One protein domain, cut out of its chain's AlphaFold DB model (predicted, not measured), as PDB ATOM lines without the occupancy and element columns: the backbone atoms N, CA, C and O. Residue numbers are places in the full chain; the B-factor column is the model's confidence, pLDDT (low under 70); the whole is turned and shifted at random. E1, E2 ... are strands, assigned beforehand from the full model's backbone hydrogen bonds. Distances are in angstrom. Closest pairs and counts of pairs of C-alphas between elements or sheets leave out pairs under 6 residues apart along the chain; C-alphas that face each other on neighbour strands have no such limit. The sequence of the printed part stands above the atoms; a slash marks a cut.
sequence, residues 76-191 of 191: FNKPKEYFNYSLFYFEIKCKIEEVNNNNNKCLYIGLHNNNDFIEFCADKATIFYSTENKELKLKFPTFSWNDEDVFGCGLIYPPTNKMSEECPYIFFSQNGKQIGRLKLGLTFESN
ATOM      1  N   PHE A  76      17.889  60.556  85.029       85.06
ATOM      2  CA  PHE A  76      16.497  60.491  85.455       85.06
ATOM      3  C   PHE A  76      16.352  61.043  86.866       85.06
ATOM      4  O   PHE A  76      16.729  60.412  87.851       85.06
ATOM      5  N   ASN A  77      15.773  62.235  86.956       81.94
ATOM      6  CA  ASN A  77      15.412  62.838  88.226       81.94
ATOM      7  C   ASN A  77      13.989  62.430  88.587       81.94
ATOM      8  O   ASN A  77      13.057  62.668  87.812       81.94
ATOM      9  N   LYS A  78      13.810  61.850  89.779       78.44
ATOM     10  CA  LYS A  78      12.473  61.581  90.312       78.44
ATOM     11  C   LYS A  78      11.685  62.902  90.337       78.44
ATOM     12  O   LYS A  78      12.171  63.877  90.919       78.44
ATOM     13  N   PRO A  79      10.490  62.961  89.728       75.75
ATOM     14  CA  PRO A  79       9.686  64.171  89.770       75.75
ATOM     15  C   PRO A  79       9.234  64.463  91.215       75.75
ATOM     16  O   PRO A  79       9.202  63.565  92.055       75.75
ATOM     17  N   LYS A  80       8.942  65.729  91.548       77.19
ATOM     18  CA  LYS A  80       8.554  66.115  92.923       77.19
ATOM     19  C   LYS A  80       7.087  65.799  93.220       77.19
ATOM     20  O   LYS A  80       6.797  65.193  94.244       77.19
ATOM     21  N   GLU A  81       6.189  66.154  92.305       76.50
ATOM     22  CA  GLU A  81       4.744  65.927  92.408       76.50
ATOM     23  C   GLU A  81       4.171  65.651  91.018       76.50
ATOM     24  O   GLU A  81       4.568  66.292  90.042       76.50
ATOM     25  N   TYR A  82       3.298  64.650  90.906       75.12
ATOM     26  CA  TYR A  82       2.751  64.236  89.619       75.12
ATOM     27  C   TYR A  82       1.367  63.615  89.793       75.12
ATOM     28  O   TYR A  82       1.173  62.631  90.505       75.12
ATOM     29  N   PHE A  83       0.399  64.201  89.090       81.81
ATOM     30  CA  PHE A  83      -0.995  63.747  89.051       81.81
ATOM     31  C   PHE A  83      -1.213  62.587  88.068       81.81
ATOM     32  O   PHE A  83      -2.248  61.933  88.100       81.81
ATOM     33  N   ASN A  84      -0.232  62.334  87.197       87.06
ATOM     34  CA  ASN A  84      -0.256  61.302  86.165       87.06
ATOM     35  C   ASN A  84       0.948  60.367  86.305       87.06
ATOM     36  O   ASN A  84       1.930  60.690  86.974       87.06
ATOM     37  N   TYR A  85       0.885  59.223  85.621       87.94
ATOM     38  CA  TYR A  85       2.047  58.354  85.470       87.94
ATOM     39  C   TYR A  85       3.174  59.104  84.762       87.94
ATOM     40  O   TYR A  85       2.953  59.761  83.741       87.94
ATOM     41  N   SER A  86       4.381  58.976  85.299       88.19
ATOM     42  CA  SER A  86       5.601  59.472  84.666       88.19
ATOM     43  C   SER A  86       6.391  58.292  84.118       88.19
ATOM     44  O   SER A  86       6.606  57.321  84.841       88.19
ATOM     45  N   LEU A  87       6.820  58.386  82.860       89.56
ATOM     46  CA  LEU A  87       7.664  57.395  82.197       89.56
ATOM     47  C   LEU A  87       8.995  58.042  81.825       89.56
ATOM     48  O   LEU A  87       9.022  59.035  81.099       89.56
ATOM     49  N   PHE A  88      10.078  57.425  82.275       90.31
ATOM     50  CA  PHE A  88      11.415  57.631  81.738       90.31
ATOM     51  C   PHE A  88      11.758  56.416  80.896       90.31
ATOM     52  O   PHE A  88      11.640  55.297  81.387       90.31
ATOM     53  N   TYR A  89      12.135  56.617  79.640       92.56
ATOM     54  CA  TYR A  89      12.375  55.524  78.707       92.56
ATOM     55  C   TYR A  89      13.520  55.875  77.772       92.56
ATOM     56  O   TYR A  89      13.610  57.010  77.304       92.56
ATOM     57  N   PHE A  90      14.377  54.900  77.505       92.25
ATOM     58  CA  PHE A  90      15.401  54.999  76.478       92.25
ATOM     59  C   PHE A  90      15.569  53.659  75.773       92.25
ATOM     60  O   PHE A  90      15.270  52.605  76.341       92.25
ATOM     61  N   GLU A  91      16.061  53.723  74.542       93.94
ATOM     62  CA  GLU A  91      16.288  52.572  73.679       93.94
ATOM     63  C   GLU A  91      17.702  52.595  73.109       93.94
ATOM     64  O   GLU A  91      18.280  53.657  72.879       93.94
ATOM     65  N   ILE A  92      18.239  51.408  72.853       93.44
ATOM     66  CA  ILE A  92      19.488  51.193  72.134       93.44
ATOM     67  C   ILE A  92      19.200  50.207  71.011       93.44
ATOM     68  O   ILE A  92      18.809  49.064  71.258       93.44
ATOM     69  N   LYS A  93      19.419  50.647  69.775       94.94
ATOM     70  CA  LYS A  93      19.400  49.775  68.605       94.94
ATOM     71  C   LYS A  93      20.771  49.137  68.416       94.94
ATOM     72  O   LYS A  93      21.784  49.834  68.387       94.94
ATOM     73  N   CYS A  94      20.803  47.821  68.277       93.38
ATOM     74  CA  CYS A  94      22.029  47.064  68.067       93.38
ATOM     75  C   CYS A  94      22.243  46.803  66.580       93.38
ATOM     76  O   CYS A  94      21.330  46.348  65.907       93.38
ATOM     77  N   LYS A  95      23.466  47.011  66.096       92.19
ATOM     78  CA  LYS A  95      23.903  46.576  64.767       92.19
ATOM     79  C   LYS A  95      25.166  45.737  64.905       92.19
ATOM     80  O   LYS A  95      26.117  46.145  65.574       92.19
ATOM     81  N   ILE A  96      25.174  44.564  64.297       88.44
ATOM     82  CA  ILE A  96      26.202  43.541  64.459       88.44
ATOM     83  C   ILE A  96      26.967  43.414  63.140       88.44
ATOM     84  O   ILE A  96      26.518  42.758  62.209       88.44
ATOM     85  N   GLU A  97      28.151  44.024  63.065       81.44
ATOM     86  CA  GLU A  97      28.914  44.110  61.806       81.44
ATOM     87  C   GLU A  97      29.848  42.911  61.547       81.44
ATOM     88  O   GLU A  97      30.239  42.687  60.406       81.44
ATOM     89  N   GLU A  98      30.178  42.104  62.563       70.75
ATOM     90  CA  GLU A  98      31.028  40.913  62.414       70.75
ATOM     91  C   GLU A  98      30.448  39.712  63.171       70.75
ATOM     92  O   GLU A  98      30.189  39.768  64.377       70.75
ATOM     93  N   VAL A  99      30.271  38.594  62.462       57.19
ATOM     94  CA  VAL A  99      29.855  37.305  63.031       57.19
ATOM     95  C   VAL A  99      31.063  36.374  63.038       57.19
ATOM     96  O   VAL A  99      31.163  35.452  62.239       57.19
ATOM     97  N   ASN A 100      32.011  36.623  63.940       57.34
ATOM     98  CA  ASN A 100      32.972  35.584  64.300       57.34
ATOM     99  C   ASN A 100      32.339  34.706  65.384       57.34
ATOM    100  O   ASN A 100      32.004  35.193  66.464       57.34
ATOM    101  N   ASN A 101      32.194  33.409  65.098       52.34
ATOM    102  CA  ASN A 101      31.502  32.423  65.943       52.34
ATOM    103  C   ASN A 101      32.075  32.264  67.369       52.34
ATOM    104  O   ASN A 101      31.435  31.634  68.202       52.34
ATOM    105  N   ASN A 102      33.249  32.835  67.663       52.22
ATOM    106  CA  ASN A 102      33.932  32.709  68.955       52.22
ATOM    107  C   ASN A 102      33.800  33.934  69.876       52.22
ATOM    108  O   ASN A 102      34.305  33.894  70.998       52.22
ATOM    109  N   ASN A 103      33.140  35.013  69.443       58.16
ATOM    110  CA  ASN A 103      33.010  36.219  70.260       58.16
ATOM    111  C   ASN A 103      31.625  36.289  70.908       58.16
ATOM    112  O   ASN A 103      30.631  36.607  70.254       58.16
ATOM    113  N   ASN A 104      31.577  36.038  72.220       69.62
ATOM    114  CA  ASN A 104      30.389  36.286  73.032       69.62
ATOM    115  C   ASN A 104      30.078  37.787  73.003       69.62
ATOM    116  O   ASN A 104      30.770  38.596  73.625       69.62
ATOM    117  N   LYS A 105      29.042  38.160  72.251       80.81
ATOM    118  CA  LYS A 105      28.483  39.512  72.268       80.81
ATOM    119  C   LYS A 105      27.901  39.737  73.654       80.81
ATOM    120  O   LYS A 105      27.212  38.865  74.165       80.81
ATOM    121  N   CYS A 106      28.154  40.889  74.260       86.44
ATOM    122  CA  CYS A 106      27.624  41.194  75.580       86.44
ATOM    123  C   CYS A 106      27.171  42.649  75.632       86.44
ATOM    124  O   CYS A 106      27.961  43.555  75.380       86.44
ATOM    125  N   LEU A 107      25.895  42.857  75.955       92.06
ATOM    126  CA  LEU A 107      25.296  44.168  76.170       92.06
ATOM    127  C   LEU A 107      24.576  44.153  77.514       92.06
ATOM    128  O   LEU A 107      23.779  43.249  77.778       92.06
ATOM    129  N   TYR A 108      24.855  45.172  78.320       93.88
ATOM    130  CA  TYR A 108      24.100  45.507  79.517       93.88
ATOM    131  C   TYR A 108      23.408  46.846  79.270       93.88
ATOM    132  O   TYR A 108      24.040  47.795  78.806       93.88
ATOM    133  N   ILE A 109      22.111  46.911  79.553       94.81
ATOM    134  CA  ILE A 109      21.306  48.131  79.470       94.81
ATOM    135  C   ILE A 109      20.523  48.282  80.765       94.81
ATOM    136  O   ILE A 109      19.925  47.317  81.233       94.81
ATOM    137  N   GLY A 110      20.505  49.471  81.357       94.75
ATOM    138  CA  GLY A 110      19.847  49.629  82.643       94.75
ATOM    139  C   GLY A 110      19.998  50.988  83.289       94.75
ATOM    140  O   GLY A 110      20.433  51.955  82.664       94.75
ATOM    141  N   LEU A 111      19.612  51.033  84.561       93.06
ATOM    142  CA  LEU A 111      19.705  52.207  85.416       93.06
ATOM    143  C   LEU A 111      20.711  51.952  86.525       93.06
ATOM    144  O   LEU A 111      20.777  50.859  87.086       93.06
ATOM    145  N   HIS A 112      21.443  53.000  86.872       90.44
ATOM    146  CA  HIS A 112      22.480  52.949  87.884       90.44
ATOM    147  C   HIS A 112      22.348  54.155  88.815       90.44
ATOM    148  O   HIS A 112      22.165  55.284  88.356       90.44
ATOM    149  N   ASN A 113      22.452  53.920  90.121       87.62
ATOM    150  CA  ASN A 113      22.421  54.940  91.162       87.62
ATOM    151  C   ASN A 113      23.470  54.611  92.234       87.62
ATOM    152  O   ASN A 113      23.254  53.763  93.092       87.62
ATOM    153  N   ASN A 114      24.609  55.305  92.207       84.81
ATOM    154  CA  ASN A 114      25.746  55.081  93.112       84.81
ATOM    155  C   ASN A 114      26.316  53.652  93.078       84.81
ATOM    156  O   ASN A 114      27.173  53.378  92.242       84.81
ATOM    157  N   ASN A 115      25.907  52.776  93.998       83.62
ATOM    158  CA  ASN A 115      26.291  51.360  94.032       83.62
ATOM    159  C   ASN A 115      25.125  50.436  93.652       83.62
ATOM    160  O   ASN A 115      25.344  49.247  93.432       83.62
ATOM    161  N   ASP A 116      23.915  50.984  93.553       89.31
ATOM    162  CA  ASP A 116      22.723  50.246  93.178       89.31
ATOM    163  C   ASP A 116      22.583  50.245  91.657       89.31
ATOM    164  O   ASP A 116      22.773  51.271  90.992       89.31
ATOM    165  N   PHE A 117      22.193  49.108  91.094       91.88
ATOM    166  CA  PHE A 117      21.933  49.005  89.668       91.88
ATOM    167  C   PHE A 117      20.837  48.002  89.351       91.88
ATOM    168  O   PHE A 117      20.556  47.052  90.087       91.88
ATOM    169  N   ILE A 118      20.230  48.222  88.196       93.62
ATOM    170  CA  ILE A 118      19.323  47.287  87.561       93.62
ATOM    171  C   ILE A 118      19.586  47.271  86.073       93.62
ATOM    172  O   ILE A 118      19.402  48.272  85.386       93.62
ATOM    173  N   GLU A 119      20.003  46.121  85.574       95.38
ATOM    174  CA  GLU A 119      20.491  45.986  84.214       95.38
ATOM    175  C   GLU A 119      19.976  44.701  83.592       95.38
ATOM    176  O   GLU A 119      19.979  43.635  84.207       95.38
ATOM    177  N   PHE A 120      19.555  44.796  82.343       95.56
ATOM    178  CA  PHE A 120      19.293  43.654  81.498       95.56
ATOM    179  C   PHE A 120      20.554  43.297  80.710       95.56
ATOM    180  O   PHE A 120      21.103  44.126  79.987       95.56
ATOM    181  N   CYS A 121      20.994  42.049  80.845       94.38
ATOM    182  CA  CYS A 121      22.066  41.450  80.064       94.38
ATOM    183  C   CYS A 121      21.466  40.645  78.913       94.38
ATOM    184  O   CYS A 121      20.886  39.579  79.149       94.38
ATOM    185  N   ALA A 122      21.642  41.134  77.683       92.94
ATOM    186  CA  ALA A 122      21.089  40.500  76.488       92.94
ATOM    187  C   ALA A 122      21.672  39.091  76.272       92.94
ATOM    188  O   ALA A 122      20.925  38.131  76.157       92.94
ATOM    189  N   ASP A 123      22.998  38.942  76.336       90.19
ATOM    190  CA  ASP A 123      23.717  37.657  76.211       90.19
ATOM    191  C   ASP A 123      23.110  36.534  77.064       90.19
ATOM    192  O   ASP A 123      22.821  35.434  76.599       90.19
ATOM    193  N   LYS A 124      22.864  36.838  78.339       91.69
ATOM    194  CA  LYS A 124      22.395  35.852  79.319       91.69
ATOM    195  C   LYS A 124      20.884  35.817  79.449       91.69
ATOM    196  O   LYS A 124      20.385  35.045  80.272       91.69
ATOM    197  N   ALA A 125      20.175  36.685  78.729       92.88
ATOM    198  CA  ALA A 125      18.755  36.932  78.911       92.88
ATOM    199  C   ALA A 125      18.395  37.095  80.395       92.88
ATOM    200  O   ALA A 125      17.519  36.407  80.916       92.88
ATOM    201  N   THR A 126      19.160  37.914  81.119       93.75
ATOM    202  CA  THR A 126      19.061  37.993  82.581       93.75
ATOM    203  C   THR A 126      18.949  39.437  83.041       93.75
ATOM    204  O   THR A 126      19.761  40.268  82.648       93.75
ATOM    205  N   ILE A 127      17.978  39.727  83.909       94.00
ATOM    206  CA  ILE A 127      17.952  40.964  84.694       94.00
ATOM    207  C   ILE A 127      18.797  40.750  85.947       94.00
ATOM    208  O   ILE A 127      18.553  39.822  86.725       94.00
ATOM    209  N   PHE A 128      19.764  41.632  86.143       93.31
ATOM    210  CA  PHE A 128      20.528  41.786  87.366       93.31
ATOM    211  C   PHE A 128      19.982  42.985  88.123       93.31
ATOM    212  O   PHE A 128      19.834  44.062  87.558       93.31
ATOM    213  N   TYR A 129      19.681  42.795  89.399       91.88
ATOM    214  CA  TYR A 129      19.347  43.868  90.319       91.88
ATOM    215  C   TYR A 129      20.235  43.715  91.541       91.88
ATOM    216  O   TYR A 129      20.252  42.650  92.159       91.88
ATOM    217  N   SER A 130      20.982  44.756  91.866       90.06
ATOM    218  CA  SER A 130      21.836  44.789  93.043       90.06
ATOM    219  C   SER A 130      21.612  46.100  93.768       90.06
ATOM    220  O   SER A 130      21.598  47.166  93.153       90.06
ATOM    221  N   THR A 131      21.412  45.999  95.071       87.19
ATOM    222  CA  THR A 131      21.511  47.110  96.007       87.19
ATOM    223  C   THR A 131      22.418  46.715  97.153       87.19
ATOM    224  O   THR A 131      22.709  45.531  97.332       87.19
ATOM    225  N   GLU A 132      22.794  47.679  97.993       82.31
ATOM    226  CA  GLU A 132      23.604  47.421  99.196       82.31
ATOM    227  C   GLU A 132      23.090  46.254 100.063       82.31
ATOM    228  O   GLU A 132      23.877  45.576 100.719       82.31
ATOM    229  N   ASN A 133      21.778  45.983 100.041       81.12
ATOM    230  CA  ASN A 133      21.137  44.987 100.902       81.12
ATOM    231  C   ASN A 133      20.596  43.756 100.157       81.12
ATOM    232  O   ASN A 133      20.081  42.838 100.804       81.12
ATOM    233  N   LYS A 134      20.612  43.732  98.818       85.62
ATOM    234  CA  LYS A 134      19.938  42.672  98.056       85.62
ATOM    235  C   LYS A 134      20.529  42.488  96.670       85.62
ATOM    236  O   LYS A 134      20.608  43.429  95.894       85.62
ATOM    237  N   GLU A 135      20.771  41.234  96.309       89.50
ATOM    238  CA  GLU A 135      21.019  40.834  94.927       89.50
ATOM    239  C   GLU A 135      19.887  39.946  94.414       89.50
ATOM    240  O   GLU A 135      19.380  39.066  95.114       89.50
ATOM    241  N   LEU A 136      19.486  40.171  93.170       89.44
ATOM    242  CA  LEU A 136      18.492  39.381  92.465       89.44
ATOM    243  C   LEU A 136      18.956  39.154  91.027       89.44
ATOM    244  O   LEU A 136      19.427  40.068  90.349       89.44
ATOM    245  N   LYS A 137      18.794  37.917  90.560       91.56
ATOM    246  CA  LYS A 137      19.060  37.510  89.181       91.56
ATOM    247  C   LYS A 137      17.822  36.823  88.640       91.56
ATOM    248  O   LYS A 137      17.322  35.886  89.260       91.56
ATOM    249  N   LEU A 138      17.333  37.287  87.502       88.25
ATOM    250  CA  LEU A 138      16.130  36.757  86.870       88.25
ATOM    251  C   LEU A 138      16.450  36.400  85.437       88.25
ATOM    252  O   LEU A 138      16.712  37.286  84.630       88.25
ATOM    253  N   LYS A 139      16.442  35.105  85.140       90.88
ATOM    254  CA  LYS A 139      16.731  34.587  83.809       90.88
ATOM    255  C   LYS A 139      15.431  34.341  83.054       90.88
ATOM    256  O   LYS A 139      14.527  33.702  83.588       90.88
ATOM    257  N   PHE A 140      15.359  34.803  81.814       86.50
ATOM    258  CA  PHE A 140      14.245  34.501  80.927       86.50
ATOM    259  C   PHE A 140      14.415  33.108  80.303       86.50
ATOM    260  O   PHE A 140      15.529  32.747  79.909       86.50
ATOM    261  N   PRO A 141      13.337  32.307  80.219       76.00
ATOM    262  CA  PRO A 141      13.410  30.949  79.685       76.00
ATOM    263  C   PRO A 141      13.663  30.936  78.174       76.00
ATOM    264  O   PRO A 141      14.328  30.035  77.670       76.00
ATOM    265  N   THR A 142      13.158  31.942  77.457       83.56
ATOM    266  CA  THR A 142      13.310  32.097  76.013       83.56
ATOM    267  C   THR A 142      13.714  33.530  75.690       83.56
ATOM    268  O   THR A 142      13.092  34.487  76.147       83.56
ATOM    269  N   PHE A 143      14.787  33.678  74.919       89.75
ATOM    270  CA  PHE A 143      15.278  34.964  74.442       89.75
ATOM    271  C   PHE A 143      16.206  34.732  73.250       89.75
ATOM    272  O   PHE A 143      16.980  33.773  73.242       89.75
ATOM    273  N   SER A 144      16.135  35.608  72.256       90.69
ATOM    274  CA  SER A 144      17.088  35.660  71.153       90.69
ATOM    275  C   SER A 144      17.554  37.096  70.982       90.69
ATOM    276  O   SER A 144      16.752  38.017  71.086       90.69
ATOM    277  N   TRP A 145      18.849  37.281  70.735       91.44
ATOM    278  CA  TRP A 145      19.421  38.573  70.375       91.44
ATOM    279  C   TRP A 145      19.913  38.502  68.938       91.44
ATOM    280  O   TRP A 145      20.873  37.792  68.628       91.44
ATOM    281  N   ASN A 146      19.225  39.233  68.073       91.75
ATOM    282  CA  ASN A 146      19.477  39.282  66.646       91.75
ATOM    283  C   ASN A 146      20.092  40.624  66.248       91.75
ATOM    284  O   ASN A 146      20.134  41.583  67.024       91.75
ATOM    285  N   ASP A 147      20.595  40.669  65.020       92.25
ATOM    286  CA  ASP A 147      20.976  41.931  64.403       92.25
ATOM    287  C   ASP A 147      19.759  42.859  64.281       92.25
ATOM    288  O   ASP A 147      18.630  42.389  64.131       92.25
ATOM    289  N   GLU A 148      19.999  44.166  64.366       94.62
ATOM    290  CA  GLU A 148      18.990  45.233  64.310       94.62
ATOM    291  C   GLU A 148      17.977  45.269  65.475       94.62
ATOM    292  O   GLU A 148      17.108  46.147  65.490       94.62
ATOM    293  N   ASP A 149      18.104  44.390  66.479       96.06
ATOM    294  CA  ASP A 149      17.249  44.407  67.670       96.06
ATOM    295  C   ASP A 149      17.384  45.719  68.459       96.06
ATOM    296  O   ASP A 149      18.479  46.252  68.671       96.06
ATOM    297  N   VAL A 150      16.249  46.208  68.957       96.88
ATOM    298  CA  VAL A 150      16.154  47.393  69.813       96.88
ATOM    299  C   VAL A 150      15.860  46.961  71.240       96.88
ATOM    300  O   VAL A 150      14.825  46.347  71.494       96.88
ATOM    301  N   PHE A 151      16.726  47.321  72.182       96.38
ATOM    302  CA  PHE A 151      16.498  47.092  73.608       96.38
ATOM    303  C   PHE A 151      16.116  48.383  74.301       96.38
ATOM    304  O   PHE A 151      16.808  49.387  74.151       96.38
ATOM    305  N   GLY A 152      15.050  48.346  75.091       95.75
ATOM    306  CA  GLY A 152      14.614  49.480  75.888       95.75
ATOM    307  C   GLY A 152      14.675  49.207  77.382       95.75
ATOM    308  O   GLY A 152      14.547  48.070  77.844       95.75
ATOM    309  N   CYS A 153      14.842  50.279  78.144       95.69
ATOM    310  CA  CYS A 153      14.725  50.281  79.594       95.69
ATOM    311  C   CYS A 153      13.828  51.448  80.003       95.69
ATOM    312  O   CYS A 153      14.039  52.591  79.585       95.69
ATOM    313  N   GLY A 154      12.802  51.147  80.795       93.56
ATOM    314  CA  GLY A 154      11.824  52.123  81.241       93.56
ATOM    315  C   GLY A 154      11.617  52.106  82.744       93.56
ATOM    316  O   GLY A 154      11.562  51.044  83.352       93.56
ATOM    317  N   LEU A 155      11.453  53.284  83.336       92.38
ATOM    318  CA  LEU A 155      11.094  53.498  84.735       92.38
ATOM    319  C   LEU A 155       9.768  54.244  84.801       92.38
ATOM    320  O   LEU A 155       9.629  55.338  84.246       92.38
ATOM    321  N   ILE A 156       8.806  53.655  85.501       91.19
ATOM    322  CA  ILE A 156       7.465  54.201  85.671       91.19
ATOM    323  C   ILE A 156       7.247  54.588  87.126       91.19
ATOM    324  O   ILE A 156       7.454  53.786  88.039       91.19
ATOM    325  N   TYR A 157       6.773  55.815  87.323       88.62
ATOM    326  CA  TYR A 157       6.282  56.303  88.604       88.62
ATOM    327  C   TYR A 157       4.760  56.504  88.540       88.62
ATOM    328  O   TYR A 157       4.304  57.307  87.718       88.62
ATOM    329  N   PRO A 158       3.967  55.821  89.389       89.88
ATOM    330  CA  PRO A 158       2.529  56.064  89.494       89.88
ATOM    331  C   PRO A 158       2.221  57.439  90.099       89.88
ATOM    332  O   PRO A 158       3.045  57.956  90.845       89.88
ATOM    333  N   PRO A 159       1.048  58.036  89.833       89.75
ATOM    334  CA  PRO A 159       0.625  59.293  90.452       89.75
ATOM    335  C   PRO A 159       0.864  59.340  91.967       89.75
ATOM    336  O   PRO A 159       0.698  58.330  92.654       89.75
ATOM    337  N   THR A 160       1.202  60.510  92.515       87.38
ATOM    338  CA  THR A 160       1.533  60.658  93.946       87.38
ATOM    339  C   THR A 160       0.416  60.147  94.862       87.38
ATOM    340  O   THR A 160       0.696  59.488  95.858       87.38
ATOM    341  N   ASN A 161      -0.849  60.373  94.499       87.38
ATOM    342  CA  ASN A 161      -2.016  59.895  95.249       87.38
ATOM    343  C   ASN A 161      -2.232  58.372  95.181       87.38
ATOM    344  O   ASN A 161      -3.034  57.853  95.945       87.38
ATOM    345  N   LYS A 162      -1.538  57.668  94.283       86.50
ATOM    346  CA  LYS A 162      -1.593  56.209  94.132       86.50
ATOM    347  C   LYS A 162      -0.364  55.491  94.683       86.50
ATOM    348  O   LYS A 162      -0.332  54.268  94.690       86.50
ATOM    349  N   MET A 163       0.646  56.216  95.160       82.56
ATOM    350  CA  MET A 163       1.907  55.630  95.639       82.56
ATOM    351  C   MET A 163       1.757  54.717  96.865       82.56
ATOM    352  O   MET A 163       2.645  53.915  97.136       82.56
ATOM    353  N   SER A 164       0.656  54.831  97.612       81.88
ATOM    354  CA  SER A 164       0.322  53.911  98.707       81.88
ATOM    355  C   SER A 164      -0.185  52.548  98.225       81.88
ATOM    356  O   SER A 164      -0.156  51.592  98.993       81.88
ATOM    357  N   GLU A 165      -0.654  52.456  96.979       85.31
ATOM    358  CA  GLU A 165      -1.284  51.265  96.389       85.31
ATOM    359  C   GLU A 165      -0.437  50.672  95.251       85.31
ATOM    360  O   GLU A 165      -0.398  49.460  95.047       85.31
ATOM    361  N   GLU A 166       0.278  51.528  94.521       88.50
ATOM    362  CA  GLU A 166       1.099  51.181  93.371       88.50
ATOM    363  C   GLU A 166       2.557  51.585  93.620       88.50
ATOM    364  O   GLU A 166       2.871  52.736  93.918       88.50
ATOM    365  N   CYS A 167       3.473  50.631  93.453       87.94
ATOM    366  CA  CYS A 167       4.906  50.901  93.531       87.94
ATOM    367  C   CYS A 167       5.451  51.348  92.166       87.94
ATOM    368  O   CYS A 167       5.015  50.828  91.132       87.94
ATOM    369  N   PRO A 168       6.459  52.239  92.136       89.31
ATOM    370  CA  PRO A 168       7.260  52.454  90.939       89.31
ATOM    371  C   PRO A 168       7.829  51.131  90.427       89.31
ATOM    372  O   PRO A 168       8.117  50.225  91.210       89.31
ATOM    373  N   TYR A 169       8.019  51.005  89.122       91.44
ATOM    374  CA  TYR A 169       8.587  49.791  88.552       91.44
ATOM    375  C   TYR A 169       9.460  50.088  87.347       91.44
ATOM    376  O   TYR A 169       9.294  51.094  86.659       91.44
ATOM    377  N   ILE A 170      10.393  49.179  87.105       93.19
ATOM    378  CA  ILE A 170      11.283  49.208  85.954       93.19
ATOM    379  C   ILE A 170      10.880  48.081  85.029       93.19
ATOM    380  O   ILE A 170      10.557  46.992  85.491       93.19
ATOM    381  N   PHE A 171      10.896  48.324  83.730       94.38
ATOM    382  CA  PHE A 171      10.672  47.298  82.731       94.38
ATOM    383  C   PHE A 171      11.752  47.346  81.659       94.38
ATOM    384  O   PHE A 171      12.390  48.373  81.429       94.38
ATOM    385  N   PHE A 172      11.931  46.211  81.000       95.56
ATOM    386  CA  PHE A 172      12.791  46.081  79.836       95.56
ATOM    387  C   PHE A 172      11.951  45.675  78.638       95.56
ATOM    388  O   PHE A 172      10.960  44.950  78.783       95.56
ATOM    389  N   SER A 173      12.348  46.138  77.461       96.12
ATOM    390  CA  SER A 173      11.694  45.820  76.198       96.12
ATOM    391  C   SER A 173      12.695  45.332  75.157       96.12
ATOM    392  O   SER A 173      13.874  45.680  75.188       96.12
ATOM    393  N   GLN A 174      12.196  44.531  74.222       96.44
ATOM    394  CA  GLN A 174      12.867  44.175  72.980       96.44
ATOM    395  C   GLN A 174      11.903  44.470  71.833       96.44
ATOM    396  O   GLN A 174      10.764  43.996  71.841       96.44
ATOM    397  N   ASN A 175      12.332  45.272  70.860       96.50
ATOM    398  CA  ASN A 175      11.534  45.676  69.699       96.50
ATOM    399  C   ASN A 175      10.153  46.230  70.105       96.50
ATOM    400  O   ASN A 175       9.114  45.834  69.574       96.50
ATOM    401  N   GLY A 176      10.143  47.094  71.129       94.12
ATOM    402  CA  GLY A 176       8.940  47.719  71.687       94.12
ATOM    403  C   GLY A 176       8.049  46.807  72.542       94.12
ATOM    404  O   GLY A 176       7.098  47.289  73.154       94.12
ATOM    405  N   LYS A 177       8.337  45.502  72.637       94.62
ATOM    406  CA  LYS A 177       7.578  44.560  73.476       94.62
ATOM    407  C   LYS A 177       8.250  44.389  74.828       94.62
ATOM    408  O   LYS A 177       9.443  44.117  74.891       94.62
ATOM    409  N   GLN A 178       7.489  44.515  75.912       94.00
ATOM    410  CA  GLN A 178       8.008  44.294  77.260       94.00
ATOM    411  C   GLN A 178       8.426  42.827  77.443       94.00
ATOM    412  O   GLN A 178       7.607  41.928  77.255       94.00
ATOM    413  N   ILE A 179       9.672  42.600  77.862       92.06
ATOM    414  CA  ILE A 179      10.232  41.267  78.142       92.06
ATOM    415  C   ILE A 179      10.316  40.964  79.645       92.06
ATOM    416  O   ILE A 179      10.398  39.806  80.036       92.06
ATOM    417  N   GLY A 180      10.234  41.977  80.511       88.25
ATOM    418  CA  GLY A 180      10.169  41.784  81.964       88.25
ATOM    419  C   GLY A 180       9.966  43.086  82.731       88.25
ATOM    420  O   GLY A 180      10.204  44.162  82.181       88.25
ATOM    421  N   ARG A 181       9.521  42.999  83.997       89.75
ATOM    422  CA  ARG A 181       9.347  44.162  84.886       89.75
ATOM    423  C   ARG A 181       9.611  43.868  86.366       89.75
ATOM    424  O   ARG A 181       9.104  42.894  86.906       89.75
ATOM    425  N   LEU A 182      10.321  44.756  87.053       87.81
ATOM    426  CA  LEU A 182      10.592  44.694  88.487       87.81
ATOM    427  C   LEU A 182       9.884  45.839  89.221       87.81
ATOM    428  O   LEU A 182      10.150  47.005  88.940       87.81
ATOM    429  N   LYS A 183       9.039  45.514  90.205       87.25
ATOM    430  CA  LYS A 183       8.478  46.501  91.140       87.25
ATOM    431  C   LYS A 183       9.555  46.935  92.137       87.25
ATOM    432  O   LYS A 183      10.177  46.100  92.787       87.25
ATOM    433  N   LEU A 184       9.778  48.238  92.266       76.88
ATOM    434  CA  LEU A 184      10.733  48.806  93.212       76.88
ATOM    435  C   LEU A 184      10.140  48.734  94.625       76.88
ATOM    436  O   LEU A 184       9.033  49.207  94.858       76.88
ATOM    437  N   GLY A 185      10.867  48.117  95.561       65.50
ATOM    438  CA  GLY A 185      10.416  47.905  96.946       65.50
ATOM    439  C   GLY A 185       9.746  46.552  97.229       65.50
ATOM    440  O   GLY A 185       9.535  46.232  98.395       65.50
ATOM    441  N   LEU A 186       9.469  45.720  96.214       52.47
ATOM    442  CA  LEU A 186       8.885  44.373  96.361       52.47
ATOM    443  C   LEU A 186       9.524  43.356  95.387       52.47
ATOM    444  O   LEU A 186      10.409  43.686  94.600       52.47
ATOM    445  N   THR A 187       9.140  42.080  95.488       49.25
ATOM    446  CA  THR A 187       9.556  40.984  94.588       49.25
ATOM    447  C   THR A 187       8.912  41.077  93.190       49.25
ATOM    448  O   THR A 187       7.849  41.666  93.026       49.25
ATOM    449  N   PHE A 188       9.591  40.516  92.180       44.25
ATOM    450  CA  PHE A 188       9.252  40.566  90.744       44.25
ATOM    451  C   PHE A 188       7.982  39.774  90.369       44.25
ATOM    452  O   PHE A 188       7.673  38.773  91.010       44.25
ATOM    453  N   GLU A 189       7.316  40.176  89.277       44.94
ATOM    454  CA  GLU A 189       6.199  39.460  88.632       44.94
ATOM    455  C   GLU A 189       6.549  39.177  87.158       44.94
ATOM    456  O   GLU A 189       6.813  40.113  86.402       44.94
ATOM    457  N   SER A 190       6.562  37.906  86.741       42.81
ATOM    458  CA  SER A 190       6.733  37.513  85.332       42.81
ATOM    459  C   SER A 190       5.406  37.591  84.572       42.81
ATOM    460  O   SER A 190       4.380  37.186  85.117       42.81
ATOM    461  N   ASN A 191       5.449  38.086  83.329       42.88
ATOM    462  CA  ASN A 191       4.329  38.011  82.381       42.88
ATOM    463  C   ASN A 191       4.241  36.625  81.740       42.88
ATOM    464  O   ASN A 191       5.322  36.045  81.483       42.88
TER     465      ASN A 191
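Overview. This is residues 76 to 191 of the 191 residues of an uncharacterized protein of Meloidogyne hapla (UniProt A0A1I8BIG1). Two four-stranded antiparallel sheets form a sandwich, two layers only partly face to face, with E2, E3 and E4 over E6, E7 and E8, while E1 and E5 extend beyond the overlap at opposite edges. Residues 98 to 103, in the long link from E1 to E2, stick out at one end of the long axis, and the link from E6 to E7 reaches the other end. The printed part has 116 residues with no named helix and eight strands, E1 to E8 along the chain; the sheet orders are E1 - E6 - E7 - E8 and E2 - E3 - E4 - E5. The class is all strand, though strands hold 53 of the 116 residues, under half. The whole is compact, with a radius of gyration of the C-alphas of 15.5 A, and spans 52 by 29 by 28 A.

Arrangement. The sheet E1 - E6 - E7 - E8, twisted, has edge strand E1, residues 86 to 93, antiparallel to E6, residues 150 to 157, with N 92 and O 151 2.8 A apart, within hydrogen-bond range. E7, residues 169 to 174, pairs with E6 through N 171 and O 154, 2.8 A, and with edge strand E8, residues 177 to 183, through N 182 and O 170, 2.7 A. E6, E7 and E8 form a meander, each strand the antiparallel neighbour of the one before. The other sheet is a meander of hairpins: E2, residues 108 to 113, E3, residues 116 to 121, E4, residues 126 to 131, and E5, residues 134 to 139. Its N and O pairs within range include N 113 and O 116, 2.8 A, N 128 and O 119, 2.8 A, and N 136 and O 129, 2.8 A. Between the sheets, the closest C-alphas of E2 and E6 are those of Gly 110 and Cys 153, 6.0 A apart. Those of E3 and E7 are Phe 120 and Phe 172, 7.1 A apart. E4 and E8 are near each other, and E5 is apart from E7 and E8. The strands of one sheet stand at 30 degrees to those of the other.

Along the chain. E1 runs 23.3 A from C-alpha 86 at (5.601, 59.472, 84.666), and E6 runs 23.0 A. E7 measures 17.1 A, and E8 17.8 A to C-alpha 183 at (8.478, 46.501, 91.140). E2, E3, E4 and E5 measure 15.1 A, 15.8 A, 16.4 A and 16.7 A; C-alpha 108 is at (24.100, 45.507, 79.517).

Size, cuts and confidence. The C-alphas farthest apart, of Asn 100 and Asn 161, are 52.7 A apart. The printed part has no cut. The links E1 to E2 and E6 to E7 are long. Mean pLDDT of the printed part is 85.2; residues 99 to 104 and 185 to 191 are under 70.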